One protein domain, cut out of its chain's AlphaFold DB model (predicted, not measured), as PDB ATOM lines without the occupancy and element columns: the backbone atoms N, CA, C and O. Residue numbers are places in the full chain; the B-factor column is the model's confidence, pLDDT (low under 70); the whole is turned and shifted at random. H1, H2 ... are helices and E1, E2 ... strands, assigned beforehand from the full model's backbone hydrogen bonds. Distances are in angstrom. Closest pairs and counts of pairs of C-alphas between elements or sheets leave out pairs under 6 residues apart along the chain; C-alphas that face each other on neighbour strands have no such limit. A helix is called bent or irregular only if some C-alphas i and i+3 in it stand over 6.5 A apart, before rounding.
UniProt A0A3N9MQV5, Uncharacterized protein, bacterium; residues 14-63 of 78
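This is residues 14 to 63 of the 78 residues of an uncharacterized protein of bacterium (UniProt A0A3N9MQV5). This is a small domain built largely of loop: a strand, E1, and a short helix, H1, follow each other along one side, and a wide loop, residues 29 to 51, leads from H1 round to the longer helix H2, which packs on H1 with its residues 53 to 57. Before E1, the chain makes a small turn in which residues 14 to 15 pair antiparallel with residues 20 to 21 of E1, and H2 runs away from that turn to the last printed residue. The printed part has 50 residues, with one named strand and two named helices in the order E1, H1, H2; under half of the residues are in named elements, and of these most are helix, giving the class mostly helix. The whole is compact, with a radius of gyration of the C-alphas of 10.0 A, and rounded, spanning 25 by 22 by 16 A.

The printed part begins at Val 14, with its C-alpha at (-25.314, -2.832, -35.871). E1 is residues 20 to 22, Leu 20 to Tyr 22, beginning at C-alpha 20 at (-25.014, -6.928, -39.555). H1 is residues 24 to 28, Lys 24 to Asp 28. Residues 29 to 51 hold no named element, and their C-alphas lie 3 to 14 A from the mean of the C-alphas. H2 is residues 52 to 63, Leu 52 to Ala 63, and measures 18.3 A from first to last C-alpha; it ends at C-alpha 63 at (-13.079, -13.497, -19.513). H2 is only just irregular: C-alphas 56 and 59 are 6.7 A apart, and its line is a rough one.

E1 pairs with no named strand; its residues 20 to 21 pair antiparallel with the short stretch 14 to 15. E1 and H1 meet only through their link. H1 and H2 only just touch, with 3 pairs of C-alphas within 8 A, and H2 does so with residues 53 to 57 alone. The closest C-alphas of the two helices are those of Cys 27 and Leu 56, 6.6 A apart. E1 and H2 have one pair of C-alphas within 8 A, those of Tyr 22 and Ile 53, 7.9 A apart. In H1 every O i to N i+4 pair is within hydrogen-bond range; in H2 6 of 8 are.

The two C-alphas farthest apart are those of Glu 19 and Ala 63, at 26.9 A, and the C-alphas of Val 14 and Ala 63 are 23.0 A apart. The printed part has no cut. The link from E1 to H1 is tight, with 1 residue, and the link from H1 to H2 is long, with 23 residues. The mean pLDDT of the printed part is 83.9, and 8 residues are under 70, namely residues 30 to 34 and residues 61 to 63.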
ATOM      1  N   VAL A  14     -25.530  -2.643 -34.430       92.50
ATOM      2  CA  VAL A  14     -25.314  -2.832 -35.871       92.50
ATOM      3  C   VAL A  14     -23.839  -2.650 -36.215       92.50
ATOM      4  O   VAL A  14     -23.183  -1.703 -35.781       92.50
ATOM      5  N   CYS A  15     -23.304  -3.575 -37.004       92.12
ATOM      6  CA  CYS A  15     -21.962  -3.503 -37.555       92.12
ATOM      7  C   CYS A  15     -21.987  -2.614 -38.794       92.12
ATOM      8  O   CYS A  15     -22.581  -2.993 -39.793       92.12
ATOM      9  N   GLN A  16     -21.284  -1.485 -38.771       91.12
ATOM     10  CA  GLN A  16     -21.220  -0.581 -39.927       91.12
ATOM     11  C   GLN A  16     -20.376  -1.126 -41.094       91.12
ATOM     12  O   GLN A  16     -20.529  -0.679 -42.221       91.12
ATOM     13  N   LYS A  17     -19.470  -2.084 -40.847       90.56
ATOM     14  CA  LYS A  17     -18.600  -2.658 -41.894       90.56
ATOM     15  C   LYS A  17     -19.311  -3.708 -42.751       90.56
ATOM     16  O   LYS A  17     -19.032  -3.802 -43.937       90.56
ATOM     17  N   HIS A  18     -20.155  -4.525 -42.127       90.00
ATOM     18  CA  HIS A  18     -20.833  -5.658 -42.772       90.00
ATOM     19  C   HIS A  18     -22.347  -5.503 -42.805       90.00
ATOM     20  O   HIS A  18     -23.026  -6.413 -43.263       90.00
ATOM     21  N   GLU A  19     -22.863  -4.411 -42.239       90.62
ATOM     22  CA  GLU A  19     -24.298  -4.159 -42.115       90.62
ATOM     23  C   GLU A  19     -25.004  -5.360 -41.467       90.62
ATOM     24  O   GLU A  19     -25.965  -5.920 -41.981       90.62
ATOM     25  N   LEU A  20     -24.472  -5.805 -40.324       89.94
ATOM     26  CA  LEU A  20     -25.014  -6.928 -39.555       89.94
ATOM     27  C   LEU A  20     -25.618  -6.432 -38.251       89.94
ATOM     28  O   LEU A  20     -24.941  -5.760 -37.475       89.94
ATOM     29  N   GLY A  21     -26.869  -6.801 -37.992       92.31
ATOM     30  CA  GLY A  21     -27.578  -6.468 -36.765       92.31
ATOM     31  C   GLY A  21     -27.580  -7.609 -35.751       92.31
ATOM     32  O   GLY A  21     -27.704  -8.778 -36.118       92.31
ATOM     33  N   TYR A  22     -27.521  -7.273 -34.463       92.31
ATOM     34  CA  TYR A  22     -27.719  -8.213 -33.357       92.31
ATOM     35  C   TYR A  22     -28.766  -7.689 -32.376       92.31
ATOM     36  O   TYR A  22     -28.795  -6.499 -32.059       92.31
ATOM     37  N   CYS A  23     -29.647  -8.575 -31.908       93.38
ATOM     38  CA  CYS A  23     -30.655  -8.245 -30.905       93.38
ATOM     39  C   CYS A  23     -30.030  -8.200 -29.507       93.38
ATOM     40  O   CYS A  23     -28.924  -8.700 -29.285       93.38
ATOM     41  N   LYS A  24     -30.776  -7.637 -28.550       89.88
ATOM     42  CA  LYS A  24     -30.339  -7.517 -27.155       89.88
ATOM     43  C   LYS A  24     -29.893  -8.861 -26.576       89.88
ATOM     44  O   LYS A  24     -28.788  -8.959 -26.072       89.88
ATOM     45  N   THR A  25     -30.685  -9.915 -26.761       88.50
ATOM     46  CA  THR A  25     -30.370 -11.262 -26.257       88.50
ATOM     47  C   THR A  25     -29.055 -11.809 -26.803       88.50
ATOM     48  O   THR A  25     -28.262 -12.347 -26.040       88.50
ATOM     49  N   CYS A  26     -28.764 -11.612 -28.092       89.19
ATOM     50  CA  CYS A  26     -27.453 -11.969 -28.628       89.19
ATOM     51  C   CYS A  26     -26.341 -11.119 -28.002       89.19
ATOM     52  O   CYS A  26     -25.227 -11.598 -27.863       89.19
ATOM     53  N   CYS A  27     -26.584  -9.857 -27.651       86.81
ATOM     54  CA  CYS A  27     -25.559  -9.021 -27.024       86.81
ATOM     55  C   CYS A  27     -25.394  -9.226 -25.514       86.81
ATOM     56  O   CYS A  27     -24.307  -8.928 -25.024       86.81
ATOM     57  N   ASP A  28     -26.384  -9.788 -24.824       84.19
ATOM     58  CA  ASP A  28     -26.296 -10.236 -23.426       84.19
ATOM     59  C   ASP A  28     -25.688 -11.640 -23.285       84.19
ATOM     60  O   ASP A  28     -25.097 -11.966 -22.262       84.19
ATOM     61  N   CYS A  29     -25.799 -12.471 -24.317       79.81
ATOM     62  CA  CYS A  29     -25.300 -13.837 -24.297       79.81
ATOM     63  C   CYS A  29     -23.764 -13.914 -24.152       79.81
ATOM     64  O   CYS A  29     -23.018 -13.155 -24.781       79.81
ATOM     65  N   GLU A  30     -23.302 -14.853 -23.322       69.62
ATOM     66  CA  GLU A  30     -21.896 -15.023 -22.930       69.62
ATOM     67  C   GLU A  30     -21.048 -15.782 -23.964       69.62
ATOM     68  O   GLU A  30     -19.826 -15.607 -24.009       69.62
ATOM     69  N   ASP A  31     -21.678 -16.568 -24.843       67.94
ATOM     70  CA  ASP A  31     -20.974 -17.327 -25.875       67.94
ATOM     71  C   ASP A  31     -20.632 -16.456 -27.093       67.94
ATOM     72  O   ASP A  31     -21.490 -16.048 -27.863       67.94
ATOM     73  N   LEU A  32     -19.351 -16.149 -27.297       64.25
ATOM     74  CA  LEU A  32     -18.898 -15.274 -28.387       64.25
ATOM     75  C   LEU A  32     -19.117 -15.839 -29.801       64.25
ATOM     76  O   LEU A  32     -19.009 -15.072 -30.759       64.25
ATOM     77  N   THR A  33     -19.374 -17.140 -29.933       63.09
ATOM     78  CA  THR A  33     -19.465 -17.855 -31.215       63.09
ATOM     79  C   THR A  33     -20.873 -17.766 -31.788       63.09
ATOM     80  O   THR A  33     -21.048 -17.400 -32.946       63.09
ATOM     81  N   GLU A  34     -21.872 -18.020 -30.945       67.81
ATOM     82  CA  GLU A  34     -23.290 -18.019 -31.327       67.81
ATOM     83  C   GLU A  34     -23.959 -16.649 -31.124       67.81
ATOM     84  O   GLU A  34     -25.091 -16.410 -31.558       67.81
ATOM     85  N   CYS A  35     -23.275 -15.719 -30.454       81.69
ATOM     86  CA  CYS A  35     -23.872 -14.471 -30.002       81.69
ATOM     87  C   CYS A  35     -23.222 -13.226 -30.639       81.69
ATOM     88  O   CYS A  35     -22.514 -13.290 -31.640       81.69
ATOM     89  N   CYS A  36     -23.575 -12.040 -30.143       84.31
ATOM     90  CA  CYS A  36     -23.189 -10.741 -30.703       84.31
ATOM     91  C   CYS A  36     -21.666 -10.580 -30.660       84.31
ATOM     92  O   CYS A  36     -21.081 -10.247 -29.622       84.31
ATOM     93  N   GLY A  37     -21.037 -10.840 -31.803       86.62
ATOM     94  CA  GLY A  37     -19.597 -10.850 -32.001       86.62
ATOM     95  C   GLY A  37     -19.222 -10.171 -33.313       86.62
ATOM     96  O   GLY A  37     -19.982 -10.144 -34.278       86.62
ATOM     97  N   CYS A  38     -18.036  -9.569 -33.344       86.62
ATOM     98  CA  CYS A  38     -17.485  -9.023 -34.579       86.62
ATOM     99  C   CYS A  38     -17.053 -10.185 -35.485       86.62
ATOM    100  O   CYS A  38     -16.226 -10.973 -35.045       86.62
ATOM    101  N   SER A  39     -17.543 -10.253 -36.731       83.75
ATOM    102  CA  SER A  39     -17.164 -11.309 -37.690       83.75
ATOM    103  C   SER A  39     -15.673 -11.304 -38.031       83.75
ATOM    104  O   SER A  39     -15.066 -12.358 -38.145       83.75
ATOM    105  N   ASP A  40     -15.074 -10.113 -38.106       86.19
ATOM    106  CA  ASP A  40     -13.659  -9.922 -38.428       86.19
ATOM    107  C   ASP A  40     -12.904  -9.266 -37.254       86.19
ATOM    108  O   ASP A  40     -12.596  -8.070 -37.293       86.19
ATOM    109  N   PRO A  41     -12.643  -9.971 -36.138       82.81
ATOM    110  CA  PRO A  41     -12.049  -9.350 -34.959       82.81
ATOM    111  C   PRO A  41     -10.559  -9.012 -35.129       82.81
ATOM    112  O   PRO A  41     -10.094  -8.066 -34.493       82.81
ATOM    113  N   ASN A  42      -9.856  -9.750 -35.996       84.94
ATOM    114  CA  ASN A  42      -8.413  -9.636 -36.240       84.94
ATOM    115  C   ASN A  42      -8.049  -8.656 -37.369       84.94
ATOM    116  O   ASN A  42      -6.879  -8.341 -37.554       84.94
ATOM    117  N   LEU A  43      -9.035  -8.179 -38.133       86.88
ATOM    118  CA  LEU A  43      -8.816  -7.233 -39.227       86.88
ATOM    119  C   LEU A  43      -9.000  -5.793 -38.744       86.88
ATOM    120  O   LEU A  43      -9.820  -5.501 -37.867       86.88
ATOM    121  N   TYR A  44      -8.261  -4.871 -39.360       89.00
ATOM    122  CA  TYR A  44      -8.444  -3.447 -39.112       89.00
ATOM    123  C   TYR A  44      -9.857  -3.004 -39.520       89.00
ATOM    124  O   TYR A  44     -10.339  -3.295 -40.616       89.00
ATOM    125  N   CYS A  45     -10.522  -2.265 -38.634       91.12
ATOM    126  CA  CYS A  45     -11.845  -1.706 -38.878       91.12
ATOM    127  C   CYS A  45     -11.875  -0.241 -38.437       91.12
ATOM    128  O   CYS A  45     -11.755   0.049 -37.250       91.12
ATOM    129  N   LYS A  46     -12.097   0.690 -39.372       91.94
ATOM    130  CA  LYS A  46     -12.144   2.136 -39.072       91.94
ATOM    131  C   LYS A  46     -13.261   2.533 -38.097       91.94
ATOM    132  O   LYS A  46     -13.150   3.525 -37.391       91.94
ATOM    133  N   PHE A  47     -14.326   1.733 -38.025       92.62
ATOM    134  CA  PHE A  47     -15.470   1.975 -37.144       92.62
ATOM    135  C   PHE A  47     -15.287   1.380 -35.743       92.62
ATOM    136  O   PHE A  47     -16.221   1.423 -34.947       92.62
ATOM    137  N   ARG A  48     -14.116   0.801 -35.425       88.75
ATOM    138  CA  ARG A  48     -13.881   0.076 -34.164       88.75
ATOM    139  C   ARG A  48     -14.282   0.872 -32.935       88.75
ATOM    140  O   ARG A  48     -14.973   0.341 -32.074       88.75
ATOM    141  N   SER A  49     -13.870   2.134 -32.901       89.31
ATOM    142  CA  SER A  49     -14.053   3.034 -31.765       89.31
ATOM    143  C   SER A  49     -15.521   3.379 -31.506       89.31
ATOM    144  O   SER A  49     -15.859   3.764 -30.397       89.31
ATOM    145  N   GLN A  50     -16.389   3.226 -32.511       91.12
ATOM    146  CA  GLN A  50     -17.827   3.516 -32.434       91.12
ATOM    147  C   GLN A  50     -18.691   2.248 -32.581       91.12
ATOM    148  O   GLN A  50     -19.915   2.318 -32.655       91.12
ATOM    149  N   CYS A  51     -18.076   1.065 -32.674       91.25
ATOM    150  CA  CYS A  51     -18.790  -0.181 -32.921       91.25
ATOM    151  C   CYS A  51     -19.341  -0.750 -31.609       91.25
ATOM    152  O   CYS A  51     -18.600  -1.345 -30.826       91.25
ATOM    153  N   LEU A  52     -20.659  -0.640 -31.409       89.56
ATOM    154  CA  LEU A  52     -21.336  -1.183 -30.225       89.56
ATOM    155  C   LEU A  52     -21.132  -2.693 -30.077       89.56
ATOM    156  O   LEU A  52     -20.881  -3.166 -28.977       89.56
ATOM    157  N   ILE A  53     -21.154  -3.456 -31.175       90.25
ATOM    158  CA  ILE A  53     -20.900  -4.907 -31.136       90.25
ATOM    159  C   ILE A  53     -19.503  -5.192 -30.578       90.25
ATOM    160  O   ILE A  53     -19.335  -6.118 -29.786       90.25
ATOM    161  N   TRP A  54     -18.495  -4.407 -30.974       89.12
ATOM    162  CA  TRP A  54     -17.126  -4.577 -30.490       89.12
ATOM    163  C   TRP A  54     -16.997  -4.260 -29.008       89.12
ATOM    164  O   TRP A  54     -16.333  -5.020 -28.305       89.12
ATOM    165  N   GLU A  55     -17.612  -3.175 -28.544       88.38
ATOM    166  CA  GLU A  55     -17.543  -2.810 -27.132       88.38
ATOM    167  C   GLU A  55     -18.330  -3.813 -26.275       88.38
ATOM    168  O   GLU A  55     -17.772  -4.426 -25.373       88.38
ATOM    169  N   LEU A  56     -19.559  -4.163 -26.661       85.56
ATOM    170  CA  LEU A  56     -20.365  -5.157 -25.937       85.56
ATOM    171  C   LEU A  56     -19.684  -6.533 -25.852       85.56
ATOM    172  O   LEU A  56     -19.762  -7.204 -24.828       85.56
ATOM    173  N   SER A  57     -18.967  -6.959 -26.896       81.50
ATOM    174  CA  SER A  57     -18.219  -8.227 -26.867       81.50
ATOM    175  C   SER A  57     -16.813  -8.128 -26.263       81.50
ATOM    176  O   SER A  57     -16.132  -9.149 -26.139       81.50
ATOM    177  N   ARG A  58     -16.353  -6.935 -25.862       79.00
ATOM    178  CA  ARG A  58     -15.024  -6.722 -25.265       79.00
ATOM    179  C   ARG A  58     -14.902  -7.381 -23.895       79.00
ATOM    180  O   ARG A  58     -13.903  -8.054 -23.643       79.00
ATOM    181  N   SER A  59     -15.921  -7.236 -23.049       70.94
ATOM    182  CA  SER A  59     -15.964  -7.834 -21.707       70.94
ATOM    183  C   SER A  59     -15.874  -9.362 -21.765       70.94
ATOM    184  O   SER A  59     -15.059  -9.961 -21.066       70.94
ATOM    185  N   ARG A  60     -16.605  -9.987 -22.700       74.62
ATOM    186  CA  ARG A  60     -16.585 -11.443 -22.931       74.62
ATOM    187  C   ARG A  60     -15.230 -11.953 -23.421       74.62
ATOM    188  O   ARG A  60     -14.764 -13.004 -22.993       74.62
ATOM    189  N   ARG A  61     -14.550 -11.192 -24.288       68.12
ATOM    190  CA  ARG A  61     -13.217 -11.561 -24.804       68.12
ATOM    191  C   ARG A  61     -12.138 -11.572 -23.724       68.12
ATOM    192  O   ARG A  61     -11.176 -12.322 -23.844       68.12
ATOM    193  N   LYS A  62     -12.296 -10.772 -22.666       65.00
ATOM    194  CA  LYS A  62     -11.346 -10.714 -21.546       65.00
ATOM    195  C   LYS A  62     -11.513 -11.898 -20.580       65.00
ATOM    196  O   LYS A  62     -10.518 -12.370 -20.031       65.00
ATOM    197  N   ALA A  63     -12.740 -12.404 -20.429       58.09
ATOM    198  CA  ALA A  63     -13.079 -13.497 -19.513       58.09
ATOM    199  C   ALA A  63     -12.426 -14.842 -19.885       58.09
ATOM    200  O   ALA A  63     -12.027 -15.591 -19.007       58.09
TER     201      ALA A  63